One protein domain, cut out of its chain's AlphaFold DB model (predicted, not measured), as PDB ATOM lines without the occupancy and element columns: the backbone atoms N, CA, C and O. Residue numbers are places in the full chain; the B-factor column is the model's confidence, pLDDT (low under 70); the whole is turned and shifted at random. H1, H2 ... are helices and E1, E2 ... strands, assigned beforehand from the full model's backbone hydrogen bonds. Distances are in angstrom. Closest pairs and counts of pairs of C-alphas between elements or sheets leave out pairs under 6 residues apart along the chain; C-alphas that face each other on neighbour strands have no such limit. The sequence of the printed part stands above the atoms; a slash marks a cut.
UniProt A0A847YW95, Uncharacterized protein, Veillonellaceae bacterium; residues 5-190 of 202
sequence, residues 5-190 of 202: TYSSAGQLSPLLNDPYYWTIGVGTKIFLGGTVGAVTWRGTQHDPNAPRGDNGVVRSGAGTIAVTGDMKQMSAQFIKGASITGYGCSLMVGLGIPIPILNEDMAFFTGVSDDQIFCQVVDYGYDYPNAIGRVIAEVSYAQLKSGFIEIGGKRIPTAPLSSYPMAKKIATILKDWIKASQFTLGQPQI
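Overview. This is residues 5 to 190 of the 202 residues of an uncharacterized protein of Veillonellaceae bacterium (UniProt A0A847YW95). A body made largely of loops surrounds the short helix H1, with the small sheet E1 E2 E3 and the long helix H4 towards one end of the longest axis and two strand hairpins, E6 with E7 and E8 with E9, towards the other, the short helix H3 joining them. A third hairpin, E4 with E5, lies to one side of H1, and H2 to the opposite side. The printed part has 186 residues, with four named helices and nine named strands in the order H1 E1 E2 E3 E4 E5 H2 E6 E7 H3 E8 E9 H4; the class is mixed, helices and strands, with under half of the residues in named elements. The largest sheet has the order E1 - E2 - E3, all antiparallel, and the hairpins E4 with E5, E6 with E7 and E8 with E9 each make an antiparallel sheet of two strands. The whole is compact, with a radius of gyration of the C-alphas of 17.1 A, and spans 52 by 40 by 29 A.

Arrangement. E1, residues 29 to 32, E2, residues 35 to 42, and E3, residues 65 to 69, form a meander, each strand the antiparallel neighbour of the one before. E1 and E2 are a hairpin with N 30 and O 37 at 2.9 A; E2 and E3 are a hairpin with N 40 and O 66 at 2.8 A. E1 and E3 are the edge strands. Residues 31 to 32 of E1 also pair, antiparallel, with residues 95 to 96. H4, residues 164 to 179, only grazes this sheet with its residues 170 to 177; the closest C-alphas of H4 and E1 are those of Leu 174 and Phe 31, 6.7 A apart. E4, residues 79 to 84, and E5, residues 88 to 93, are an antiparallel hairpin with N 82 and O 90 at 2.8 A. The closest C-alphas of E5 and E1 are those of Val 93 and Leu 32, 7.3 A apart. H1, residues 14 to 17, and H2, residues 104 to 109, only just touch, with 3 pairs of C-alphas within 8 A, the closest being Asn 17 and Phe 109 at 5.3 A. E6, residues 118 to 121, and E7, residues 137 to 140, are an antiparallel hairpin with N 121 and O 137 at 2.8 A. E8, residues 148 to 151, and E9, residues 154 to 160, are another, with N 156 and O 149 at 2.8 A. The closest C-alphas of E7 and E8 are those of Ala 137 and Ile 151, 7.0 A apart. H3, residues 141 to 145, comes nearest to E9 at the C-alphas of Leu 144 and Thr 158, 5.9 A apart. Residues 5 to 6 pair, parallel, with residues 159 to 160 of E9. H4 is apart from H1, H2 and H3. In H2, H3 and H4 every O i to N i+4 pair is within hydrogen-bond range; H1 is too short for such a pair.

Along the chain. E2 is 20.7 A from first to last C-alpha, from (145.688, 134.789, 143.182) at Thr 35; E1 is 9.2 A and E3 13.4 A. H4 is 22.7 A and ends at C-alpha 179, (135.860, 145.713, 149.434). E4 measures 15.3 A, E5 15.8 A and E9 19.3 A. H1 begins at C-alpha 14, (132.887, 127.257, 151.780). The shorter H1, H2, H3, E6, E7 and E8 lie between 5.1 A, for H1, and 10.3 A, for E7.

Size, cuts and confidence. The C-alphas farthest apart are those of Gly 153 and Ser 181, at 52.5 A. The printed part, residues 5 to 190, has no cut. The long links are H1 to E1, E2 to E3 with 22 residues, and E6 to E7 with 15. The mean pLDDT of the printed part is 95.1, and no printed residue is under 70.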
ATOM      1  N   THR A   5     142.880 112.348 163.013       94.12
ATOM      2  CA  THR A   5     143.144 113.507 162.157       94.12
ATOM      3  C   THR A   5     141.860 113.953 161.480       94.12
ATOM      4  O   THR A   5     140.962 113.151 161.235       94.12
ATOM      5  N   TYR A   6     141.754 115.246 161.197       94.75
ATOM      6  CA  TYR A   6     140.592 115.811 160.516       94.75
ATOM      7  C   TYR A   6     141.017 116.911 159.549       94.75
ATOM      8  O   TYR A   6     142.075 117.517 159.699       94.75
ATOM      9  N   SER A   7     140.203 117.173 158.536       91.75
ATOM     10  CA  SER A   7     140.424 118.235 157.550       91.75
ATOM     11  C   SER A   7     139.166 119.088 157.441       91.75
ATOM     12  O   SER A   7     138.110 118.630 157.857       91.75
ATOM     13  N   SER A   8     139.292 120.281 156.853       92.19
ATOM     14  CA  SER A   8     138.309 121.373 156.751       92.19
ATOM     15  C   SER A   8     138.539 122.499 157.761       92.19
ATOM     16  O   SER A   8     139.083 122.327 158.853       92.19
ATOM     17  N   ALA A   9     138.082 123.693 157.384       94.56
ATOM     18  CA  ALA A   9     138.091 124.871 158.239       94.56
ATOM     19  C   ALA A   9     136.876 124.937 159.193       94.56
ATOM     20  O   ALA A   9     136.730 125.922 159.920       94.56
ATOM     21  N   GLY A  10     136.021 123.906 159.228       95.31
ATOM     22  CA  GLY A  10     134.781 123.900 160.016       95.31
ATOM     23  C   GLY A  10     133.851 125.017 159.547       95.31
ATOM     24  O   GLY A  10     133.618 125.136 158.347       95.31
ATOM     25  N   GLN A  11     133.425 125.889 160.457       96.75
ATOM     26  CA  GLN A  11     132.554 127.040 160.163       96.75
ATOM     27  C   GLN A  11     133.055 127.990 159.054       96.75
ATOM     28  O   GLN A  11     132.274 128.740 158.487       96.75
ATOM     29  N   LEU A  12     134.350 127.981 158.705       96.75
ATOM     30  CA  LEU A  12     134.891 128.782 157.589       96.75
ATOM     31  C   LEU A  12     134.953 128.026 156.252       96.75
ATOM     32  O   LEU A  12     135.477 128.553 155.273       96.75
ATOM     33  N   SER A  13     134.497 126.775 156.198       96.75
ATOM     34  CA  SER A  13     134.571 125.950 154.992       96.75
ATOM     35  C   SER A  13     133.510 126.370 153.972       96.75
ATOM     36  O   SER A  13     132.323 126.267 154.281       96.75
ATOM     37  N   PRO A  14     133.876 126.783 152.744       96.81
ATOM     38  CA  PRO A  14     132.887 127.257 151.780       96.81
ATOM     39  C   PRO A  14     131.844 126.203 151.397       96.81
ATOM     40  O   PRO A  14     130.670 126.519 151.311       96.81
ATOM     41  N   LEU A  15     132.250 124.938 151.236       96.62
ATOM     42  CA  LEU A  15     131.332 123.855 150.854       96.62
ATOM     43  C   LEU A  15     130.412 123.401 151.997       96.62
ATOM     44  O   LEU A  15     129.371 122.819 151.725       96.62
ATOM     45  N   LEU A  16     130.777 123.658 153.259       96.62
ATOM     46  CA  LEU A  16     129.859 123.427 154.384       96.62
ATOM     47  C   LEU A  16     128.840 124.567 154.522       96.62
ATOM     48  O   LEU A  16     127.730 124.323 154.974       96.62
ATOM     49  N   ASN A  17     129.219 125.779 154.102       97.00
ATOM     50  CA  ASN A  17     128.373 126.975 154.107       97.00
ATOM     51  C   ASN A  17     127.522 127.133 152.828       97.00
ATOM     52  O   ASN A  17     126.639 127.983 152.781       97.00
ATOM     53  N   ASP A  18     127.768 126.324 151.796       96.94
ATOM     54  CA  ASP A  18     126.914 126.182 150.610       96.94
ATOM     55  C   ASP A  18     126.554 124.694 150.393       96.94
ATOM     56  O   ASP A  18     127.019 124.059 149.438       96.94
ATOM     57  N   PRO A  19     125.772 124.095 151.315       95.88
ATOM     58  CA  PRO A  19     125.570 122.642 151.396       95.88
ATOM     59  C   PRO A  19     124.781 122.031 150.226       95.88
ATOM     60  O   PRO A  19     124.755 120.802 150.056       95.88
ATOM     61  N   TYR A  20     124.132 122.881 149.428       96.69
ATOM     62  CA  TYR A  20     123.359 122.515 148.241       96.69
ATOM     63  C   TYR A  20     123.959 123.086 146.946       96.69
ATOM     64  O   TYR A  20     123.341 122.959 145.888       96.69
ATOM     65  N   TYR A  21     125.166 123.663 147.008       96.75
ATOM     66  CA  TYR A  21     125.920 124.183 145.859       96.75
ATOM     67  C   TYR A  21     125.147 125.230 145.037       96.75
ATOM     68  O   TYR A  21     125.218 125.258 143.807       96.75
ATOM     69  N   TRP A  22     124.374 126.084 145.709       96.25
ATOM     70  CA  TRP A  22     123.570 127.128 145.069       96.25
ATOM     71  C   TRP A  22     124.426 128.263 144.510       96.25
ATOM     72  O   TRP A  22     124.053 128.905 143.528       96.25
ATOM     73  N   THR A  23     125.581 128.513 145.127       97.12
ATOM     74  CA  THR A  23     126.476 129.626 144.785       97.12
ATOM     75  C   THR A  23     127.801 129.155 144.185       97.12
ATOM     76  O   THR A  23     128.437 129.875 143.407       97.12
ATOM     77  N   ILE A  24     128.219 127.929 144.508       98.00
ATOM     78  CA  ILE A  24     129.457 127.321 144.027       98.00
ATOM     79  C   ILE A  24     129.159 126.419 142.828       98.00
ATOM     80  O   ILE A  24     128.551 125.360 142.951       98.00
ATOM     81  N   GLY A  25     129.679 126.797 141.663       97.94
ATOM     82  CA  GLY A  25     129.602 126.002 140.443       97.94
ATOM     83  C   GLY A  25     130.681 126.366 139.439       97.94
ATOM     84  O   GLY A  25     131.599 127.127 139.731       97.94
ATOM     85  N   VAL A  26     130.604 125.789 138.244       98.38
ATOM     86  CA  VAL A  26     131.580 126.045 137.180       98.38
ATOM     87  C   VAL A  26     131.587 127.532 136.844       98.38
ATOM     88  O   VAL A  26     130.536 128.134 136.641       98.38
ATOM     89  N   GLY A  27     132.773 128.128 136.779       97.56
ATOM     90  CA  GLY A  27     132.956 129.554 136.521       97.56
ATOM     91  C   GLY A  27     132.897 130.442 137.768       97.56
ATOM     92  O   GLY A  27     133.214 131.626 137.657       97.56
ATOM     93  N   THR A  28     132.569 129.908 138.953       97.94
ATOM     94  CA  THR A  28     132.681 130.671 140.206       97.94
ATOM     95  C   THR A  28     134.140 131.089 140.414       97.94
ATOM     96  O   THR A  28     135.038 130.243 140.460       97.94
ATOM     97  N   LYS A  29     134.383 132.403 140.531       97.62
ATOM     98  CA  LYS A  29     135.702 132.960 140.862       97.62
ATOM     99  C   LYS A  29     136.059 132.626 142.303       97.62
ATOM    100  O   LYS A  29     135.224 132.739 143.198       97.62
ATOM    101  N   ILE A  30     137.318 132.276 142.532       98.25
ATOM    102  CA  ILE A  30     137.815 131.867 143.847       98.25
ATOM    103  C   ILE A  30     139.168 132.509 144.149       98.25
ATOM    104  O   ILE A  30     139.926 132.861 143.244       98.25
ATOM    105  N   PHE A  31     139.496 132.607 145.432       98.44
ATOM    106  CA  PHE A  31     140.877 132.734 145.874       98.44
ATOM    107  C   PHE A  31     141.560 131.373 145.719       98.44
ATOM    108  O   PHE A  31     141.097 130.380 146.285       98.44
ATOM    109  N   LEU A  32     142.680 131.325 144.999       98.44
ATOM    110  CA  LEU A  32     143.474 130.115 144.816       98.44
ATOM    111  C   LEU A  32     144.963 130.450 144.894       98.44
ATOM    112  O   LEU A  32     145.497 131.168 144.055       98.44
ATOM    113  N   GLY A  33     145.647 129.952 145.923       97.88
ATOM    114  CA  GLY A  33     147.099 130.086 146.050       97.88
ATOM    115  C   GLY A  33     147.617 131.524 146.190       97.88
ATOM    116  O   GLY A  33     148.795 131.760 145.942       97.88
ATOM    117  N   GLY A  34     146.784 132.494 146.580       97.69
ATOM    118  CA  GLY A  34     147.175 133.911 146.631       97.69
ATOM    119  C   GLY A  34     146.829 134.721 145.384       97.69
ATOM    120  O   GLY A  34     147.127 135.908 145.358       97.69
ATOM    121  N   THR A  35     146.185 134.114 144.388       97.69
ATOM    122  CA  THR A  35     145.688 134.789 143.182       97.69
ATOM    123  C   THR A  35     144.218 134.429 142.930       97.69
ATOM    124  O   THR A  35     143.586 133.739 143.738       97.69
ATOM    125  N   VAL A  36     143.658 134.911 141.823       97.81
ATOM    126  CA  VAL A  36     142.330 134.525 141.345       97.81
ATOM    127  C   VAL A  36     142.429 133.210 140.572       97.81
ATOM    128  O   VAL A  36     143.237 133.063 139.656       97.81
ATOM    129  N   GLY A  37     141.575 132.262 140.936       97.75
ATOM    130  CA  GLY A  37     141.292 131.060 140.158       97.75
ATOM    131  C   GLY A  37     139.801 130.945 139.858       97.75
ATOM    132  O   GLY A  37     139.012 131.841 140.171       97.75
ATOM    133  N   ALA A  38     139.407 129.809 139.295       98.12
ATOM    134  CA  ALA A  38     138.006 129.474 139.081       98.12
ATOM    135  C   ALA A  38     137.730 128.000 139.379       98.12
ATOM    136  O   ALA A  38     138.600 127.141 139.214       98.12
ATOM    137  N   VAL A  39     136.494 127.710 139.778       98.50
ATOM    138  CA  VAL A  39     135.949 126.349 139.746       98.50
ATOM    139  C   VAL A  39     135.744 125.955 138.287       98.50
ATOM    140  O   VAL A  39     135.075 126.662 137.534       98.50
ATOM    141  N   THR A  40     136.322 124.833 137.875       98.12
ATOM    142  CA  THR A  40     136.261 124.355 136.487       98.12
ATOM    143  C   THR A  40     135.346 123.160 136.309       98.12
ATOM    144  O   THR A  40     134.805 122.986 135.222       98.12
ATOM    145  N   TRP A  41     135.127 122.360 137.356       98.19
ATOM    146  CA  TRP A  41     134.174 121.250 137.329       98.19
ATOM    147  C   TRP A  41     133.847 120.731 138.736       98.19
ATOM    148  O   TRP A  41     134.391 121.211 139.733       98.19
ATOM    149  N   ARG A  42     133.001 119.697 138.823       97.12
ATOM    150  CA  ARG A  42     132.933 118.845 140.019       97.12
ATOM    151  C   ARG A  42     134.198 117.992 140.126       97.12
ATOM    152  O   ARG A  42     134.731 117.534 139.115       97.12
ATOM    153  N   GLY A  43     134.669 117.762 141.346       95.56
ATOM    154  CA  GLY A  43     135.760 116.824 141.591       95.56
ATOM    155  C   GLY A  43     135.310 115.369 141.446       95.56
ATOM    156  O   GLY A  43     134.117 115.075 141.391       95.56
ATOM    157  N   THR A  44     136.266 114.444 141.402       93.44
ATOM    158  CA  THR A  44     135.998 113.011 141.178       93.44
ATOM    159  C   THR A  44     135.204 112.353 142.306       93.44
ATOM    160  O   THR A  44     134.416 111.456 142.040       93.44
ATOM    161  N   GLN A  45     135.375 112.824 143.542       93.31
ATOM    162  CA  GLN A  45     134.659 112.340 144.730       93.31
ATOM    163  C   GLN A  45     133.391 113.151 145.032       93.31
ATOM    164  O   GLN A  45     132.916 113.166 146.161       93.31
ATOM    165  N   HIS A  46     132.874 113.903 144.059       97.06
ATOM    166  CA  HIS A  46     131.667 114.688 144.269       97.06
ATOM    167  C   HIS A  46     130.446 113.770 144.418       97.06
ATOM    168  O   HIS A  46     130.030 113.136 143.449       97.06
ATOM    169  N   ASP A  47     129.859 113.760 145.610       95.94
ATOM    170  CA  ASP A  47     128.642 113.033 145.948       95.94
ATOM    171  C   ASP A  47     127.600 113.987 146.564       95.94
ATOM    172  O   ASP A  47     127.740 114.424 147.710       95.94
ATOM    173  N   PRO A  48     126.541 114.352 145.823       95.06
ATOM    174  CA  PRO A  48     125.503 115.225 146.349       95.06
ATOM    175  C   PRO A  48     124.553 114.505 147.314       95.06
ATOM    176  O   PRO A  48     123.846 115.191 148.051       95.06
ATOM    177  N   ASN A  49     124.529 113.166 147.339       95.88
ATOM    178  CA  ASN A  49     123.542 112.370 148.079       95.88
ATOM    179  C   ASN A  49     123.938 112.091 149.533       95.88
ATOM    180  O   ASN A  49     123.197 111.420 150.252       95.88
ATOM    181  N   ALA A  50     125.085 112.609 149.975       93.56
ATOM    182  CA  ALA A  50     125.530 112.487 151.352       93.56
ATOM    183  C   ALA A  50     124.433 112.934 152.345       93.56
ATOM    184  O   ALA A  50     123.783 113.968 152.120       93.56
ATOM    185  N   PRO A  51     124.239 112.205 153.462       92.56
ATOM    186  CA  PRO A  51     123.294 112.596 154.498       92.56
ATOM    187  C   PRO A  51     123.580 114.006 155.018       92.56
ATOM    188  O   PRO A  51     124.735 114.380 155.229       92.56
ATOM    189  N   ARG A  52     122.519 114.776 155.263       93.88
ATOM    190  CA  ARG A  52     122.579 116.134 155.817       93.88
ATOM    191  C   ARG A  52     121.839 116.198 157.146       93.88
ATOM    192  O   ARG A  52     120.883 115.454 157.358       93.88
ATOM    193  N   GLY A  53     122.310 117.048 158.053       91.88
ATOM    194  CA  GLY A  53     121.565 117.414 159.256       91.88
ATOM    195  C   GLY A  53     120.416 118.376 158.954       91.88
ATOM    196  O   GLY A  53     120.263 118.840 157.825       91.88
ATOM    197  N   ASP A  54     119.639 118.709 159.982       89.44
ATOM    198  CA  ASP A  54     118.516 119.655 159.864       89.44
ATOM    199  C   ASP A  54     118.994 121.074 159.511       89.44
ATOM    200  O   ASP A  54     118.280 121.842 158.878       89.44
ATOM    201  N   ASN A  55     120.250 121.399 159.832       91.69
ATOM    202  CA  ASN A  55     120.924 122.630 159.416       91.69
ATOM    203  C   ASN A  55     121.449 122.599 157.964       91.69
ATOM    204  O   ASN A  55     122.198 123.486 157.564       91.69
ATOM    205  N   GLY A  56     121.128 121.561 157.186       93.19
ATOM    206  CA  GLY A  56     121.581 121.375 155.804       93.19
ATOM    207  C   GLY A  56     123.028 120.892 155.665       93.19
ATOM    208  O   GLY A  56     123.405 120.403 154.602       93.19
ATOM    209  N   VAL A  57     123.847 120.958 156.715       95.31
ATOM    210  CA  VAL A  57     125.264 120.578 156.645       95.31
ATOM    211  C   VAL A  57     125.414 119.072 156.428       95.31
ATOM    212  O   VAL A  57     124.765 118.254 157.085       95.31
ATOM    213  N   VAL A  58     126.292 118.699 155.498       95.19
ATOM    214  CA  VAL A  58     126.622 117.301 155.188       95.19
ATOM    215  C   VAL A  58     127.338 116.624 156.361       95.19
ATOM    216  O   VAL A  58     128.221 117.211 156.983       95.19
ATOM    217  N   ARG A  59     126.976 115.372 156.653       92.00
ATOM    218  CA  ARG A  59     127.530 114.577 157.769       92.00
ATOM    219  C   ARG A  59     128.668 113.636 157.361       92.00
ATOM    220  O   ARG A  59     129.251 112.953 158.203       92.00
ATOM    221  N   SER A  60     128.981 113.572 156.070       91.00
ATOM    222  CA  SER A  60     130.039 112.744 155.482       91.00
ATOM    223  C   SER A  60     130.705 113.469 154.309       91.00
ATOM    224  O   SER A  60     130.349 114.604 153.985       91.00
ATOM    225  N   GLY A  61     131.678 112.819 153.659       91.19
ATOM    226  CA  GLY A  61     132.213 113.303 152.385       91.19
ATOM    227  C   GLY A  61     131.083 113.499 151.371       91.19
ATOM    228  O   GLY A  61     130.222 112.630 151.252       91.19
ATOM    229  N   ALA A  62     131.066 114.659 150.712       94.38
ATOM    230  CA  ALA A  62     129.985 115.072 149.822       94.38
ATOM    231  C   ALA A  62     130.531 115.898 148.645       94.38
ATOM    232  O   ALA A  62     130.999 115.366 147.640       94.38
ATOM    233  N   GLY A  63     130.543 117.223 148.780       94.62
ATOM    234  CA  GLY A  63     130.984 118.130 147.731       94.62
ATOM    235  C   GLY A  63     132.484 118.051 147.494       94.62
ATOM    236  O   GLY A  63     133.282 118.341 148.381       94.62
ATOM    237  N   THR A  64     132.865 117.736 146.259       96.88
ATOM    238  CA  THR A  64     134.231 117.936 145.760       96.88
ATOM    239  C   THR A  64     134.187 118.837 144.531       96.88
ATOM    240  O   THR A  64     133.291 118.707 143.692       96.88
ATOM    241  N   ILE A  65     135.163 119.732 144.396       97.75
ATOM    242  CA  ILE A  65     135.305 120.655 143.264       97.75
ATOM    243  C   ILE A  65     136.658 120.467 142.579       97.75
ATOM    244  O   ILE A  65     137.653 120.150 143.228       97.75
ATOM    245  N   ALA A  66     136.688 120.680 141.269       98.06
ATOM    246  CA  ALA A  66     137.904 120.854 140.492       98.06
ATOM    247  C   ALA A  66     138.110 122.350 140.241       98.06
ATOM    248  O   ALA A  66     137.156 123.078 139.954       98.06
ATOM    249  N   VAL A  67     139.351 122.815 140.368       98.12
ATOM    250  CA  VAL A  67     139.701 124.234 140.254       98.12
ATOM    251  C   VAL A  67     140.905 124.425 139.345       98.12
ATOM    252  O   VAL A  67     141.719 123.520 139.157       98.12
ATOM    253  N   THR A  68     141.038 125.613 138.770       98.12
ATOM    254  CA  THR A  68     142.169 125.972 137.909       98.12
ATOM    255  C   THR A  68     142.593 127.412 138.170       98.12
ATOM    256  O   THR A  68     141.764 128.278 138.449       98.12
ATOM    257  N   GLY A  69     143.898 127.666 138.094       97.38
ATOM    258  CA  GLY A  69     144.492 128.993 138.223       97.38
ATOM    259  C   GLY A  69     145.945 129.003 137.757       97.38
ATOM    260  O   GLY A  69     146.541 127.947 137.543       97.38
ATOM    261  N   ASP A  70     146.511 130.199 137.593       97.25
ATOM    262  CA  ASP A  70     147.893 130.371 137.141       97.25
ATOM    263  C   ASP A  70     148.878 130.248 138.309       97.25
ATOM    264  O   ASP A  70     149.026 131.154 139.131       97.25
ATOM    265  N   MET A  71     149.586 129.119 138.359       95.62
ATOM    266  CA  MET A  71     150.574 128.834 139.398       95.62
ATOM    267  C   MET A  71     151.761 129.809 139.386       95.62
ATOM    268  O   MET A  71     152.376 130.010 140.429       95.62
ATOM    269  N   LYS A  72     152.068 130.460 138.252       97.25
ATOM    270  CA  LYS A  72     153.159 131.448 138.168       97.25
ATOM    271  C   LYS A  72     152.869 132.710 138.983       97.25
ATOM    272  O   LYS A  72     153.804 133.390 139.387       97.25
ATOM    273  N   GLN A  73     151.591 133.007 139.227       97.44
ATOM    274  CA  GLN A  73     151.139 134.153 140.024       97.44
ATOM    275  C   GLN A  73     150.875 133.783 141.492       97.44
ATOM    276  O   GLN A  73     150.539 134.646 142.301       97.44
ATOM    277  N   MET A  74     150.969 132.496 141.847       97.75
ATOM    278  CA  MET A  74     150.678 132.030 143.200       97.75
ATOM    279  C   MET A  74     151.835 132.317 144.158       97.75
ATOM    280  O   MET A  74     153.008 132.328 143.795       97.75
ATOM    281  N   SER A  75     151.493 132.494 145.430       97.56
ATOM    282  CA  SER A  75     152.459 132.702 146.500       97.56
ATOM    283  C   SER A  75     152.783 131.392 147.213       97.56
ATOM    284  O   SER A  75     151.892 130.669 147.672       97.56
ATOM    285  N   ALA A  76     154.077 131.142 147.434       95.94
ATOM    286  CA  ALA A  76     154.581 130.026 148.240       95.94
ATOM    287  C   ALA A  76     154.074 130.038 149.699       95.94
ATOM    288  O   ALA A  76     154.263 129.071 150.440       95.94
ATOM    289  N   GLN A  77     153.431 131.121 150.145       96.38
ATOM    290  CA  GLN A  77     152.733 131.174 151.427       96.38
ATOM    291  C   GLN A  77     151.496 130.259 151.458       96.38
ATOM    292  O   GLN A  77     151.164 129.719 152.511       96.38
ATOM    293  N   PHE A  78     150.811 130.097 150.324       97.56
ATOM    294  CA  PHE A  78     149.565 129.332 150.200       97.56
ATOM    295  C   PHE A  78     149.745 128.009 149.453       97.56
ATOM    296  O   PHE A  78     148.793 127.246 149.354       97.56
ATOM    297  N   ILE A  79     150.941 127.742 148.930       96.62
ATOM    298  CA  ILE A  79     151.274 126.531 148.184       96.62
ATOM    299  C   ILE A  79     152.404 125.816 148.918       96.62
ATOM    300  O   ILE A  79     153.510 126.351 149.019       96.62
ATOM    301  N   LYS A  80     152.131 124.619 149.447       94.81
ATOM    302  CA  LYS A  80     153.124 123.793 150.147       94.81
ATOM    303  C   LYS A  80     153.122 122.373 149.601       94.81
ATOM    304  O   LYS A  80     152.080 121.726 149.566       94.81
ATOM    305  N   GLY A  81     154.298 121.886 149.211       94.69
ATOM    306  CA  GLY A  81     154.495 120.465 148.941       94.69
ATOM    307  C   GLY A  81     154.308 119.653 150.222       94.69
ATOM    308  O   GLY A  81     154.714 120.088 151.301       94.69
ATOM    309  N   ALA A  82     153.682 118.490 150.098       93.50
ATOM    310  CA  ALA A  82     153.464 117.548 151.183       93.50
ATOM    311  C   ALA A  82     153.782 116.124 150.713       93.50
ATOM    312  O   ALA A  82     153.712 115.812 149.527       93.50
ATOM    313  N   SER A  83     154.113 115.252 151.657       93.56
ATOM    314  CA  SER A  83     154.172 113.810 151.438       93.56
ATOM    315  C   SER A  83     153.229 113.171 152.441       93.56
ATOM    316  O   SER A  83     153.421 113.324 153.646       93.56
ATOM    317  N   ILE A  84     152.168 112.538 151.948       87.00
ATOM    318  CA  ILE A  84     151.138 111.927 152.788       87.00
ATOM    319  C   ILE A  84     151.243 110.417 152.612       87.00
ATOM    320  O   ILE A  84     151.122 109.907 151.499       87.00
ATOM    321  N   THR A  85     151.466 109.683 153.700       82.50
ATOM    322  CA  THR A  85     151.531 108.215 153.665       82.50
ATOM    323  C   THR A  85     150.270 107.636 153.018       82.50
ATOM    324  O   THR A  85     149.158 108.026 153.362       82.50
ATOM    325  N   GLY A  86     150.444 106.732 152.052       82.06
ATOM    326  CA  GLY A  86     149.349 106.144 151.267       82.06
ATOM    327  C   GLY A  86     148.882 106.982 150.068       82.06
ATOM    328  O   GLY A  86     148.347 106.417 149.124       82.06
ATOM    329  N   TYR A  87     149.141 108.293 150.059       81.31
ATOM    330  CA  TYR A  87     148.798 109.201 148.951       81.31
ATOM    331  C   TYR A  87     150.028 109.659 148.146       81.31
ATOM    332  O   TYR A  87     149.905 110.024 146.981       81.31
ATOM    333  N   GLY A  88     151.224 109.614 148.738       91.38
ATOM    334  CA  GLY A  88     152.479 110.006 148.105       91.38
ATOM    335  C   GLY A  88     152.662 111.523 148.006       91.38
ATOM    336  O   GLY A  88     152.255 112.280 148.897       91.38
ATOM    337  N   CYS A  89     153.313 111.962 146.925       94.44
ATOM    338  CA  CYS A  89     153.554 113.378 146.645       94.44
ATOM    339  C   CYS A  89     152.219 114.125 146.529       94.44
ATOM    340  O   CYS A  89     151.374 113.789 145.704       94.44
ATOM    341  N   SER A  90     152.037 115.124 147.383       94.00
ATOM    342  CA  SER A  90     150.783 115.843 147.582       94.00
ATOM    343  C   SER A  90     151.026 117.352 147.609       94.00
ATOM    344  O   SER A  90     152.150 117.822 147.805       94.00
ATOM    345  N   LEU A  91     149.956 118.130 147.448       93.38
ATOM    346  CA  LEU A  91     150.011 119.587 147.492       93.38
ATOM    347  C   LEU A  91     148.943 120.142 148.435       93.38
ATOM    348  O   LEU A  91     147.756 119.883 148.267       93.38
ATOM    349  N   MET A  92     149.373 120.945 149.404       94.75
ATOM    350  CA  MET A  92     148.490 121.756 150.235       94.75
ATOM    351  C   MET A  92     148.302 123.115 149.562       94.75
ATOM    352  O   MET A  92     149.274 123.842 149.334       94.75
ATOM    353  N   VAL A  93     147.050 123.449 149.255       96.88
ATOM    354  CA  VAL A  93     146.678 124.649 148.499       96.88
ATOM    355  C   VAL A  93     145.716 125.499 149.318       96.88
ATOM    356  O   VAL A  93     144.674 125.027 149.767       96.88
ATOM    357  N   GLY A  94     146.052 126.774 149.502       97.56
ATOM    358  CA  GLY A  94     145.150 127.764 150.072       97.56
ATOM    359  C   GLY A  94     144.032 128.095 149.090       97.56
ATOM    360  O   GLY A  94     144.299 128.572 147.988       97.56
ATOM    361  N   LEU A  95     142.791 127.867 149.506       98.12
ATOM    362  CA  LEU A  95     141.593 128.087 148.709       98.12
ATOM    363  C   LEU A  95     140.554 128.834 149.545       98.12
ATOM    364  O   LEU A  95     140.386 128.552 150.730       98.12
ATOM    365  N   GLY A  96     139.859 129.784 148.924       98.00
ATOM    366  CA  GLY A  96     138.744 130.503 149.531       98.00
ATOM    367  C   GLY A  96     137.692 130.833 148.484       98.00
ATOM    368  O   GLY A  96     138.031 131.180 147.356       98.00
ATOM    369  N   ILE A  97     136.419 130.724 148.847       98.31
ATOM    370  CA  ILE A  97     135.300 131.034 147.957       98.31
ATOM    371  C   ILE A  97     134.374 131.984 148.710       98.31
ATOM    372  O   ILE A  97     134.004 131.667 149.843       98.31
ATOM    373  N   PRO A  98     134.036 133.152 148.145       96.62
ATOM    374  CA  PRO A  98     133.069 134.031 148.773       96.62
ATOM    375  C   PRO A  98     131.662 133.475 148.551       96.62
ATOM    376  O   PRO A  98     131.314 133.117 147.427       96.62
ATOM    377  N   ILE A  99     130.862 133.430 149.614       97.19
ATOM    378  CA  ILE A  99     129.472 132.971 149.559       97.19
ATOM    379  C   ILE A  99     128.558 134.204 149.542       97.19
ATOM    380  O   ILE A  99     128.486 134.910 150.553       97.19
ATOM    381  N   PRO A 100     127.905 134.532 148.414       95.56
ATOM    382  CA  PRO A 100     126.928 135.611 148.375       95.56
ATOM    383  C   PRO A 100     125.664 135.207 149.146       95.56
ATOM    384  O   PRO A 100     125.115 134.127 148.936       95.56
ATOM    385  N   ILE A 101     125.177 136.092 150.017       96.00
ATOM    386  CA  ILE A 101     123.922 135.879 150.747       96.00
ATOM    387  C   ILE A 101     122.765 136.316 149.847       96.00
ATOM    388  O   ILE A 101     122.509 137.508 149.692       96.00
ATOM    389  N   LEU A 102     122.131 135.342 149.192       93.69
ATOM    390  CA  LEU A 102     121.087 135.576 148.185       93.69
ATOM    391  C   LEU A 102     119.670 135.605 148.774       93.69
ATOM    392  O   LEU A 102     118.777 136.218 148.197       93.69
ATOM    393  N   ASN A 103     119.463 134.919 149.897       95.19
ATOM    394  CA  ASN A 103     118.185 134.766 150.587       95.19
ATOM    395  C   ASN A 103     118.422 134.392 152.066       95.19
ATOM    396  O   ASN A 103     119.566 134.263 152.513       95.19
ATOM    397  N   GLU A 104     117.335 134.238 152.821       95.62
ATOM    398  CA  GLU A 104     117.352 133.836 154.235       95.62
ATOM    399  C   GLU A 104     117.969 132.449 154.465       95.62
ATOM    400  O   GLU A 104     118.711 132.267 155.427       95.62
ATOM    401  N   ASP A 105     117.763 131.507 153.543       94.62
ATOM    402  CA  ASP A 105     118.311 130.152 153.640       94.62
ATOM    403  C   ASP A 105     119.841 130.158 153.530       94.62
ATOM    404  O   ASP A 105     120.535 129.526 154.323       94.62
ATOM    405  N   MET A 106     120.404 130.950 152.610       95.44
ATOM    406  CA  MET A 106     121.854 131.151 152.528       95.44
ATOM    407  C   MET A 106     122.411 131.816 153.790       95.44
ATOM    408  O   MET A 106     123.518 131.485 154.221       95.44
ATOM    409  N   ALA A 107     121.665 132.739 154.408       96.00
ATOM    410  CA  ALA A 107     122.059 133.327 155.688       96.00
ATOM    411  C   ALA A 107     122.051 132.277 156.814       96.00
ATOM    412  O   ALA A 107     122.968 132.247 157.631       96.00
ATOM    413  N   PHE A 108     121.065 131.377 156.817       95.44
ATOM    414  CA  PHE A 108     120.981 130.258 157.752       95.44
ATOM    415  C   PHE A 108     122.144 129.266 157.574       95.44
ATOM    416  O   PHE A 108     122.843 128.969 158.543       95.44
ATOM    417  N   PHE A 109     122.434 128.822 156.344       95.81
ATOM    418  CA  PHE A 109     123.531 127.881 156.064       95.81
ATOM    419  C   PHE A 109     124.915 128.447 156.394       95.81
ATOM    420  O   PHE A 109     125.813 127.700 156.776       95.81
ATOM    421  N   THR A 110     125.093 129.765 156.268       96.19
ATOM    422  CA  THR A 110     126.361 130.442 156.587       96.19
ATOM    423  C   THR A 110     126.515 130.813 158.066       96.19
ATOM    424  O   THR A 110     127.579 131.274 158.485       96.19
ATOM    425  N   GLY A 111     125.469 130.602 158.870       94.69
ATOM    426  CA  GLY A 111     125.430 130.907 160.300       94.69
ATOM    427  C   GLY A 111     125.835 129.752 161.221       94.69
ATOM    428  O   GLY A 111     125.706 129.889 162.435       94.69
ATOM    429  N   VAL A 112     126.298 128.621 160.680       94.56
ATOM    430  CA  VAL A 112     126.538 127.391 161.450       94.56
ATOM    431  C   VAL A 112     127.873 127.444 162.205       94.56
ATOM    432  O   VAL A 112     128.931 127.711 161.627       94.56
ATOM    433  N   SER A 113     127.847 127.139 163.505       96.94
ATOM    434  CA  SER A 113     129.038 127.066 164.361       96.94
ATOM    435  C   SER A 113     129.678 125.669 164.386       96.94
ATOM    436  O   SER A 113     129.072 124.661 164.028       96.94
ATOM    437  N   ASP A 114     130.943 125.585 164.814       97.44
ATOM    438  CA  ASP A 114     131.707 124.325 164.822       97.44
ATOM    439  C   ASP A 114     131.083 123.198 165.678       97.44
ATOM    440  O   ASP A 114     131.354 122.021 165.438       97.44
ATOM    441  N   ASP A 115     130.272 123.522 166.683       97.25
ATOM    442  CA  ASP A 115     129.540 122.563 167.523       97.25
ATOM    443  C   ASP A 115     128.297 121.981 166.833       97.25
ATOM    444  O   ASP A 115     127.794 120.946 167.264       97.25
ATOM    445  N   GLN A 116     127.853 122.595 165.736       96.19
ATOM    446  CA  GLN A 116     126.734 122.151 164.902       96.19
ATOM    447  C   GLN A 116     127.188 121.443 163.614       96.19
ATOM    448  O   GLN A 116     126.358 120.968 162.833       96.19
ATOM    449  N   ILE A 117     128.498 121.368 163.365       96.62
ATOM    450  CA  ILE A 117     129.076 120.656 162.222       96.62
ATOM    451  C   ILE A 117     129.583 119.309 162.719       96.62
ATOM    452  O   ILE A 117     130.564 119.252 163.459       96.62
ATOM    453  N   PHE A 118     128.943 118.233 162.272       95.94
ATOM    454  CA  PHE A 118     129.261 116.862 162.668       95.94
ATOM    455  C   PHE A 118     129.946 116.091 161.540       95.94
ATOM    456  O   PHE A 118     129.660 116.297 160.361       95.94
ATOM    457  N   CYS A 119     130.849 115.184 161.903       94.31
ATOM    458  CA  CYS A 119     131.496 114.270 160.968       94.31
ATOM    459  C   CYS A 119     131.716 112.887 161.583       94.31
ATOM    460  O   CYS A 119     131.840 112.740 162.802       94.31
ATOM    461  N   GLN A 120     131.824 111.886 160.712       94.12
ATOM    462  CA  GLN A 120     132.077 110.506 161.111       94.12
ATOM    463  C   GLN A 120     133.556 110.254 161.408       94.12
ATOM    464  O   GLN A 120     134.443 110.689 160.672       94.12
ATOM    465  N   VAL A 121     133.811 109.475 162.456       93.94
ATOM    466  CA  VAL A 121     135.126 108.916 162.770       93.94
ATOM    467  C   VAL A 121     135.234 107.535 162.133       93.94
ATOM    468  O   VAL A 121     134.431 106.646 162.421       93.94
ATOM    469  N   VAL A 122     136.241 107.359 161.280       92.38
ATOM    470  CA  VAL A 122     136.500 106.126 160.521       92.38
ATOM    471  C   VAL A 122     137.907 105.600 160.809       92.38
ATOM    472  O   VAL A 122     138.823 106.383 161.078       92.38
ATOM    473  N   ASP A 123     138.095 104.279 160.756       91.12
ATOM    474  CA  ASP A 123     139.411 103.667 160.961       91.12
ATOM    475  C   ASP A 123     140.208 103.613 159.651       91.12
ATOM    476  O   ASP A 123     139.947 102.791 158.775       91.12
ATOM    477  N   TYR A 124     141.225 104.468 159.540       87.38
ATOM    478  CA  TYR A 124     142.165 104.463 158.415       87.38
ATOM    479  C   TYR A 124     143.201 103.328 158.470       87.38
ATOM    480  O   TYR A 124     143.892 103.100 157.479       87.38
ATOM    481  N   GLY A 125     143.343 102.635 159.605       86.06
ATOM    482  CA  GLY A 125     144.314 101.558 159.788       86.06
ATOM    483  C   GLY A 125     143.846 100.218 159.224       86.06
ATOM    484  O   GLY A 125     144.615  99.555 158.532       86.06
ATOM    485  N   TYR A 126     142.600  99.825 159.506       88.44
ATOM    486  CA  TYR A 126     142.041  98.550 159.054       88.44
ATOM    487  C   TYR A 126     140.776  98.707 158.203       88.44
ATOM    488  O   TYR A 126     140.724  98.149 157.108       88.44
ATOM    489  N   ASP A 127     139.774  99.466 158.654       90.69
ATOM    490  CA  ASP A 127     138.474  99.507 157.964       90.69
ATOM    491  C   ASP A 127     138.565 100.134 156.565       90.69
ATOM    492  O   ASP A 127     138.086  99.554 155.590       90.69
ATOM    493  N   TYR A 128     139.238 101.281 156.441       85.06
ATOM    494  CA  TYR A 128     139.339 102.012 155.177       85.06
ATOM    495  C   TYR A 128     140.065 101.211 154.074       85.06
ATOM    496  O   TYR A 128     139.495 101.075 152.989       85.06
ATOM    497  N   PRO A 129     141.255 100.601 154.304       85.88
ATOM    498  CA  PRO A 129     141.908  99.760 153.291       85.88
ATOM    499  C   PRO A 129     141.104  98.520 152.876       85.88
ATOM    500  O   PRO A 129     141.274  98.037 151.762       85.88
ATOM    501  N   ASN A 130     140.234  98.010 153.754       90.06
ATOM    502  CA  ASN A 130     139.398  96.836 153.488       90.06
ATOM    503  C   ASN A 130     137.991  97.197 152.978       90.06
ATOM    504  O   ASN A 130     137.126  96.325 152.916       90.06
ATOM    505  N   ALA A 131     137.750  98.466 152.622       87.44
ATOM    506  CA  ALA A 131     136.450  98.967 152.168       87.44
ATOM    507  C   ALA A 131     135.294  98.677 153.153       87.44
ATOM    508  O   ALA A 131     134.146  98.470 152.757       87.44
ATOM    509  N   ILE A 132     135.592  98.682 154.453       91.12
ATOM    510  CA  ILE A 132     134.604  98.497 155.514       91.12
ATOM    511  C   ILE A 132     134.033  99.874 155.873       91.12
ATOM    512  O   ILE A 132     134.700 100.703 156.486       91.12
ATOM    513  N   GLY A 133     132.771 100.124 155.517       85.75
ATOM    514  CA  GLY A 133     132.070 101.399 155.750       85.75
ATOM    515  C   GLY A 133     131.607 101.635 157.193       85.75
ATOM    516  O   GLY A 133     130.547 102.218 157.409       85.75
ATOM    517  N   ARG A 134     132.341 101.136 158.191       91.19
ATOM    518  CA  ARG A 134     131.942 101.235 159.598       91.19
ATOM    519  C   ARG A 134     132.248 102.624 160.152       91.19
ATOM    520  O   ARG A 134     133.379 103.101 160.108       91.19
ATOM    521  N   VAL A 135     131.230 103.230 160.750       91.75
ATOM    522  CA  VAL A 135     131.345 104.455 161.539       91.75
ATOM    523  C   VAL A 135     131.639 104.084 162.991       91.75
ATOM    524  O   VAL A 135     130.888 103.323 163.599       91.75
ATOM    525  N   ILE A 136     132.726 104.616 163.551       93.50
ATOM    526  CA  ILE A 136     133.129 104.365 164.946       93.50
ATOM    527  C   ILE A 136     132.351 105.268 165.905       93.50
ATOM    528  O   ILE A 136     131.924 104.830 166.971       93.50
ATOM    529  N   ALA A 137     132.219 106.541 165.539       93.75
ATOM    530  CA  ALA A 137     131.545 107.579 166.307       93.75
ATOM    531  C   ALA A 137     131.205 108.761 165.386       93.75
ATOM    532  O   ALA A 137     131.813 108.910 164.326       93.75
ATOM    533  N   GLU A 138     130.302 109.630 165.831       94.44
ATOM    534  CA  GLU A 138     130.052 110.946 165.239       94.44
ATOM    535  C   GLU A 138     130.543 112.013 166.230       94.44
ATOM    536  O   GLU A 138     130.275 111.916 167.429       94.44
ATOM    537  N   VAL A 139     131.304 113.000 165.751       96.44
ATOM    538  CA  VAL A 139     131.880 114.075 166.581       96.44
ATOM    539  C   VAL A 139     131.710 115.430 165.905       96.44
ATOM    540  O   VAL A 139     131.646 115.507 164.677       96.44
ATOM    541  N   SER A 140     131.662 116.505 166.693       97.00
ATOM    542  CA  SER A 140     131.582 117.870 166.166       97.00
ATOM    543  C   SER A 140     132.958 118.484 165.893       97.00
ATOM    544  O   SER A 140     133.968 118.121 166.509       97.00
ATOM    545  N   TYR A 141     133.018 119.480 165.005       96.94
ATOM    546  CA  TYR A 141     134.250 120.242 164.769       96.94
ATOM    547  C   TYR A 141     134.716 120.996 166.016       96.94
ATOM    548  O   TYR A 141     135.922 121.184 166.179       96.94
ATOM    549  N   ALA A 142     133.809 121.384 166.917       97.69
ATOM    550  CA  ALA A 142     134.176 121.981 168.199       97.69
ATOM    551  C   ALA A 142     134.961 120.990 169.072       97.69
ATOM    552  O   ALA A 142     136.009 121.346 169.617       97.69
ATOM    553  N   GLN A 143     134.519 119.728 169.141       97.50
ATOM    554  CA  GLN A 143     135.252 118.677 169.852       97.50
ATOM    555  C   GLN A 143     136.614 118.422 169.200       97.50
ATOM    556  O   GLN A 143     137.633 118.413 169.888       97.50
ATOM    557  N   LEU A 144     136.667 118.311 167.869       97.19
ATOM    558  CA  LEU A 144     137.924 118.133 167.137       97.19
ATOM    559  C   LEU A 144     138.912 119.283 167.384       97.19
ATOM    560  O   LEU A 144     140.097 119.037 167.607       97.19
ATOM    561  N   LYS A 145     138.432 120.532 167.398       96.56
ATOM    562  CA  LYS A 145     139.244 121.733 167.657       96.56
ATOM    563  C   LYS A 145     139.679 121.874 169.119       96.56
ATOM    564  O   LYS A 145     140.630 122.607 169.376       96.56
ATOM    565  N   SER A 146     139.050 121.161 170.058       96.69
ATOM    566  CA  SER A 146     139.473 121.134 171.469       96.69
ATOM    567  C   SER A 146     140.815 120.416 171.694       96.69
ATOM    568  O   SER A 146     141.442 120.579 172.740       96.69
ATOM    569  N   GLY A 147     141.267 119.629 170.709       96.06
ATOM    570  CA  GLY A 147     142.505 118.850 170.756       96.06
ATOM    571  C   GLY A 147     142.327 117.404 171.228       96.06
ATOM    572  O   GLY A 147     143.278 116.626 171.140       96.06
ATOM    573  N   PHE A 148     141.136 117.017 171.704       96.94
ATOM    574  CA  PHE A 148     140.828 115.639 172.095       96.94
ATOM    575  C   PHE A 148     139.356 115.276 171.852       96.94
ATOM    576  O   PHE A 148     138.474 116.121 171.953       96.94
ATOM    577  N   ILE A 149     139.089 113.992 171.607       96.88
ATOM    578  CA  ILE A 149     137.743 113.394 171.567       96.88
ATOM    579  C   ILE A 149     137.682 112.164 172.475       96.88
ATOM    580  O   ILE A 149     138.709 111.536 172.740       96.88
ATOM    581  N   GLU A 150     136.489 111.802 172.940       95.12
ATOM    582  CA  GLU A 150     136.265 110.583 173.722       95.12
ATOM    583  C   GLU A 150     135.542 109.530 172.888       95.12
ATOM    584  O   GLU A 150     134.456 109.769 172.370       95.12
ATOM    585  N   ILE A 151     136.153 108.351 172.752       93.06
ATOM    586  CA  ILE A 151     135.578 107.219 172.017       93.06
ATOM    587  C   ILE A 151     135.806 105.957 172.842       93.06
ATOM    588  O   ILE A 151     136.941 105.630 173.194       93.06
ATOM    589  N   GLY A 152     134.723 105.247 173.176       89.00
ATOM    590  CA  GLY A 152     134.792 104.011 173.965       89.00
ATOM    591  C   GLY A 152     135.475 104.191 175.328       89.00
ATOM    592  O   GLY A 152     136.282 103.350 175.720       89.00
ATOM    593  N   GLY A 153     135.228 105.321 176.005       91.06
ATOM    594  CA  GLY A 153     135.840 105.662 177.297       91.06
ATOM    595  C   GLY A 153     137.330 106.018 177.235       91.06
ATOM    596  O   GLY A 153     137.975 106.145 178.273       91.06
ATOM    597  N   LYS A 154     137.903 106.167 176.034       93.50
ATOM    598  CA  LYS A 154     139.300 106.568 175.834       93.50
ATOM    599  C   LYS A 154     139.370 107.979 175.278       93.50
ATOM    600  O   LYS A 154     138.691 108.303 174.306       93.50
ATOM    601  N   ARG A 155     140.262 108.781 175.854       95.81
ATOM    602  CA  ARG A 155     140.609 110.112 175.361       95.81
ATOM    603  C   ARG A 155     141.637 109.998 174.236       95.81
ATOM    604  O   ARG A 155     142.727 109.471 174.445       95.81
ATOM    605  N   ILE A 156     141.289 110.490 173.053       96.94
ATOM    606  CA  ILE A 156     142.074 110.362 171.823       96.94
ATOM    607  C   ILE A 156     142.495 111.761 171.362       96.94
ATOM    608  O   ILE A 156     141.624 112.618 171.211       96.94
ATOM    609  N   PRO A 157     143.796 112.025 171.140       97.50
ATOM    610  CA  PRO A 157     144.261 113.319 170.650       97.50
ATOM    611  C   PRO A 157     143.813 113.561 169.209       97.50
ATOM    612  O   PRO A 157     143.880 112.659 168.368       97.50
ATOM    613  N   THR A 158     143.400 114.793 168.920       97.31
ATOM    614  CA  THR A 158     142.989 115.234 167.585       97.31
ATOM    615  C   THR A 158     144.005 116.195 166.979       97.31
ATOM    616  O   THR A 158     144.587 117.029 167.671       97.31
ATOM    617  N   ALA A 159     144.222 116.097 165.666       95.56
ATOM    618  CA  ALA A 159     145.114 116.998 164.941       95.56
ATOM    619  C   ALA A 159     144.525 117.419 163.581       95.56
ATOM    620  O   ALA A 159     144.127 116.555 162.793       95.56
ATOM    621  N   PRO A 160     144.481 118.725 163.264       95.25
ATOM    622  CA  PRO A 160     144.021 119.187 161.964       95.25
ATOM    623  C   PRO A 160     145.082 118.956 160.878       95.25
ATOM    624  O   PRO A 160     146.256 119.275 161.058       95.25
ATOM    625  N   LEU A 161     144.648 118.480 159.713       93.00
ATOM    626  CA  LEU A 161     145.438 118.431 158.478       93.00
ATOM    627  C   LEU A 161     145.418 119.776 157.740       93.00
ATOM    628  O   LEU A 161     146.389 120.142 157.083       93.00
ATOM    629  N   SER A 162     144.322 120.531 157.858       92.62
ATOM    630  CA  SER A 162     144.167 121.863 157.268       92.62
ATOM    631  C   SER A 162     144.432 122.974 158.286       92.62
ATOM    632  O   SER A 162     143.957 122.929 159.418       92.62
ATOM    633  N   SER A 163     145.133 124.030 157.873       94.75
ATOM    634  CA  SER A 163     145.482 125.145 158.761       94.75
ATOM    635  C   SER A 163     144.332 126.146 158.932       94.75
ATOM    636  O   SER A 163     144.026 126.931 158.033       94.75
ATOM    637  N   TYR A 164     143.730 126.174 160.123       96.06
ATOM    638  CA  TYR A 164     142.685 127.145 160.468       96.06
ATOM    639  C   TYR A 164     143.179 128.609 160.516       96.06
ATOM    640  O   TYR A 164     142.481 129.481 159.991       96.06
ATOM    641  N   PRO A 165     144.381 128.928 161.048       96.81
ATOM    642  CA  PRO A 165     144.941 130.279 160.943       96.81
ATOM    643  C   PRO A 165     145.090 130.750 159.491       96.81
ATOM    644  O   PRO A 165     144.800 131.906 159.179       96.81
ATOM    645  N   MET A 166     145.481 129.848 158.584       97.19
ATOM    646  CA  MET A 166     145.557 130.164 157.158       97.19
ATOM    647  C   MET A 166     144.177 130.382 156.543       97.19
ATOM    648  O   MET A 166     144.025 131.326 155.773       97.19
ATOM    649  N   ALA A 167     143.163 129.595 156.917       97.75
ATOM    650  CA  ALA A 167     141.785 129.821 156.477       97.75
ATOM    651  C   ALA A 167     141.275 131.218 156.885       97.75
ATOM    652  O   ALA A 167     140.751 131.949 156.047       97.75
ATOM    653  N   LYS A 168     141.524 131.649 158.134       98.12
ATOM    654  CA  LYS A 168     141.214 133.019 158.588       98.12
ATOM    655  C   LYS A 168     141.943 134.082 157.769       98.12
ATOM    656  O   LYS A 168     141.345 135.084 157.386       98.12
ATOM    657  N   LYS A 169     143.230 133.868 157.480       98.50
ATOM    658  CA  LYS A 169     144.024 134.794 156.663       98.50
ATOM    659  C   LYS A 169     143.457 134.925 155.247       98.50
ATOM    660  O   LYS A 169     143.327 136.040 154.756       98.50
ATOM    661  N   ILE A 170     143.097 133.806 154.618       98.50
ATOM    662  CA  ILE A 170     142.482 133.779 153.285       98.50
ATOM    663  C   ILE A 170     141.141 134.517 153.299       98.50
ATOM    664  O   ILE A 170     140.918 135.364 152.439       98.50
ATOM    665  N   ALA A 171     140.286 134.259 154.293       98.31
ATOM    666  CA  ALA A 171     138.998 134.938 154.429       98.31
ATOM    667  C   ALA A 171     139.157 136.464 154.543       98.31
ATOM    668  O   ALA A 171     138.444 137.210 153.875       98.31
ATOM    669  N   THR A 172     140.131 136.939 155.329       98.50
ATOM    670  CA  THR A 172     140.431 138.375 155.440       98.50
ATOM    671  C   THR A 172     140.920 138.965 154.120       98.50
ATOM    672  O   THR A 172     140.390 139.985 153.696       98.50
ATOM    673  N   ILE A 173     141.869 138.315 153.435       98.56
ATOM    674  CA  ILE A 173     142.392 138.804 152.146       98.56
ATOM    675  C   ILE A 173     141.279 138.889 151.102       98.56
ATOM    676  O   ILE A 173     141.136 139.904 150.427       98.56
ATOM    677  N   LEU A 174     140.467 137.838 150.991       98.06
ATOM    678  CA  LEU A 174     139.371 137.791 150.034       98.06
ATOM    679  C   LEU A 174     138.320 138.872 150.328       98.06
ATOM    680  O   LEU A 174     137.869 139.550 149.407       98.06
ATOM    681  N   LYS A 175     137.986 139.092 151.608       98.00
ATOM    682  CA  LYS A 175     137.128 140.207 152.040       98.00
ATOM    683  C   LYS A 175     137.701 141.555 151.594       98.00
ATOM    684  O   LYS A 175     136.958 142.388 151.081       98.00
ATOM    685  N   ASP A 176     138.998 141.772 151.781       98.50
ATOM    686  CA  ASP A 176     139.639 143.042 151.442       98.50
ATOM    687  C   ASP A 176     139.678 143.272 149.922       98.50
ATOM    688  O   ASP A 176     139.364 144.373 149.469       98.50
ATOM    689  N   TRP A 177     139.941 142.235 149.118       98.31
ATOM    690  CA  TRP A 177     139.857 142.320 147.654       98.31
ATOM    691  C   TRP A 177     138.453 142.675 147.161       98.31
ATOM    692  O   TRP A 177     138.311 143.482 146.242       98.31
ATOM    693  N   ILE A 178     137.415 142.098 147.775       97.88
ATOM    694  CA  ILE A 178     136.017 142.408 147.445       97.88
ATOM    695  C   ILE A 178     135.706 143.866 147.795       97.88
ATOM    696  O   ILE A 178     135.189 144.600 146.957       97.88
ATOM    697  N   LYS A 179     136.072 144.319 149.002       98.06
ATOM    698  CA  LYS A 179     135.860 145.713 149.434       98.06
ATOM    699  C   LYS A 179     136.592 146.730 148.558       98.06
ATOM    700  O   LYS A 179     136.108 147.846 148.402       98.06
ATOM    701  N   ALA A 180     137.747 146.358 148.016       97.94
ATOM    702  CA  ALA A 180     138.542 147.194 147.122       97.94
ATOM    703  C   ALA A 180     138.102 147.111 145.647       97.94
ATOM    704  O   ALA A 180     138.786 147.663 144.787       97.94
ATOM    705  N   SER A 181     137.013 146.400 145.327       96.56
ATOM    706  CA  SER A 181     136.556 146.145 143.950       96.56
ATOM    707  C   SER A 181     137.597 145.445 143.057       96.56
ATOM    708  O   SER A 181     137.505 145.485 141.833       96.56
ATOM    709  N   GLN A 182     138.583 144.774 143.661       96.25
ATOM    710  CA  GLN A 182     139.610 143.982 142.971       96.25
ATOM    711  C   GLN A 182     139.150 142.543 142.714       96.25
ATOM    712  O   GLN A 182     139.739 141.827 141.905       96.25
ATOM    713  N   PHE A 183     138.085 142.117 143.391       97.69
ATOM    714  CA  PHE A 183     137.467 140.814 143.221       97.69
ATOM    715  C   PHE A 183     135.956 140.974 143.051       97.69
ATOM    716  O   PHE A 183     135.281 141.541 143.905       97.69
ATOM    717  N   THR A 184     135.426 140.453 141.947       95.44
ATOM    718  CA  THR A 184     133.991 140.478 141.639       95.44
ATOM    719  C   THR A 184     133.334 139.161 142.015       95.44
ATOM    720  O   THR A 184     133.865 138.088 141.724       95.44
ATOM    721  N   LEU A 185     132.159 139.248 142.639       94.50
ATOM    722  CA  LEU A 185     131.275 138.101 142.825       94.50
ATOM    723  C   LEU A 185     130.594 137.782 141.492       94.50
ATOM    724  O   LEU A 185     130.315 138.685 140.703       94.50
ATOM    725  N   GLY A 186     130.346 136.505 141.227       88.69
ATOM    726  CA  GLY A 186     129.729 136.061 139.983       88.69
ATOM    727  C   GLY A 186     128.833 134.859 140.211       88.69
ATOM    728  O   GLY A 186     129.058 134.078 141.135       88.69
ATOM    729  N   GLN A 187     127.824 134.725 139.355       94.06
ATOM    730  CA  GLN A 187     126.959 133.556 139.330       94.06
ATOM    731  C   GLN A 187     127.693 132.378 138.664       94.06
ATOM    732  O   GLN A 187     128.376 132.586 137.648       94.06
ATOM    733  N   PRO A 188     127.555 131.148 139.188       96.88
ATOM    734  CA  PRO A 188     128.042 129.963 138.495       96.88
ATOM    735  C   PRO A 188     127.398 129.844 137.108       96.88
ATOM    736  O   PRO A 188     126.196 130.030 136.945       96.88
ATOM    737  N   GLN A 189     128.209 129.520 136.106       97.31
ATOM    738  CA  GLN A 189     127.768 129.314 134.723       97.31
ATOM    739  C   GLN A 189     127.113 127.942 134.537       97.31
ATOM    740  O   GLN A 189     126.220 127.781 133.711       97.31
ATOM    741  N   ILE A 190     127.558 126.948 135.314       97.94
ATOM    742  CA  ILE A 190     126.948 125.617 135.387       97.94
ATOM    743  C   ILE A 190     126.906 125.212 136.858       97.94
ATOM    744  O   ILE A 190     127.933 125.239 137.541       97.94
TER     745      ILE A 190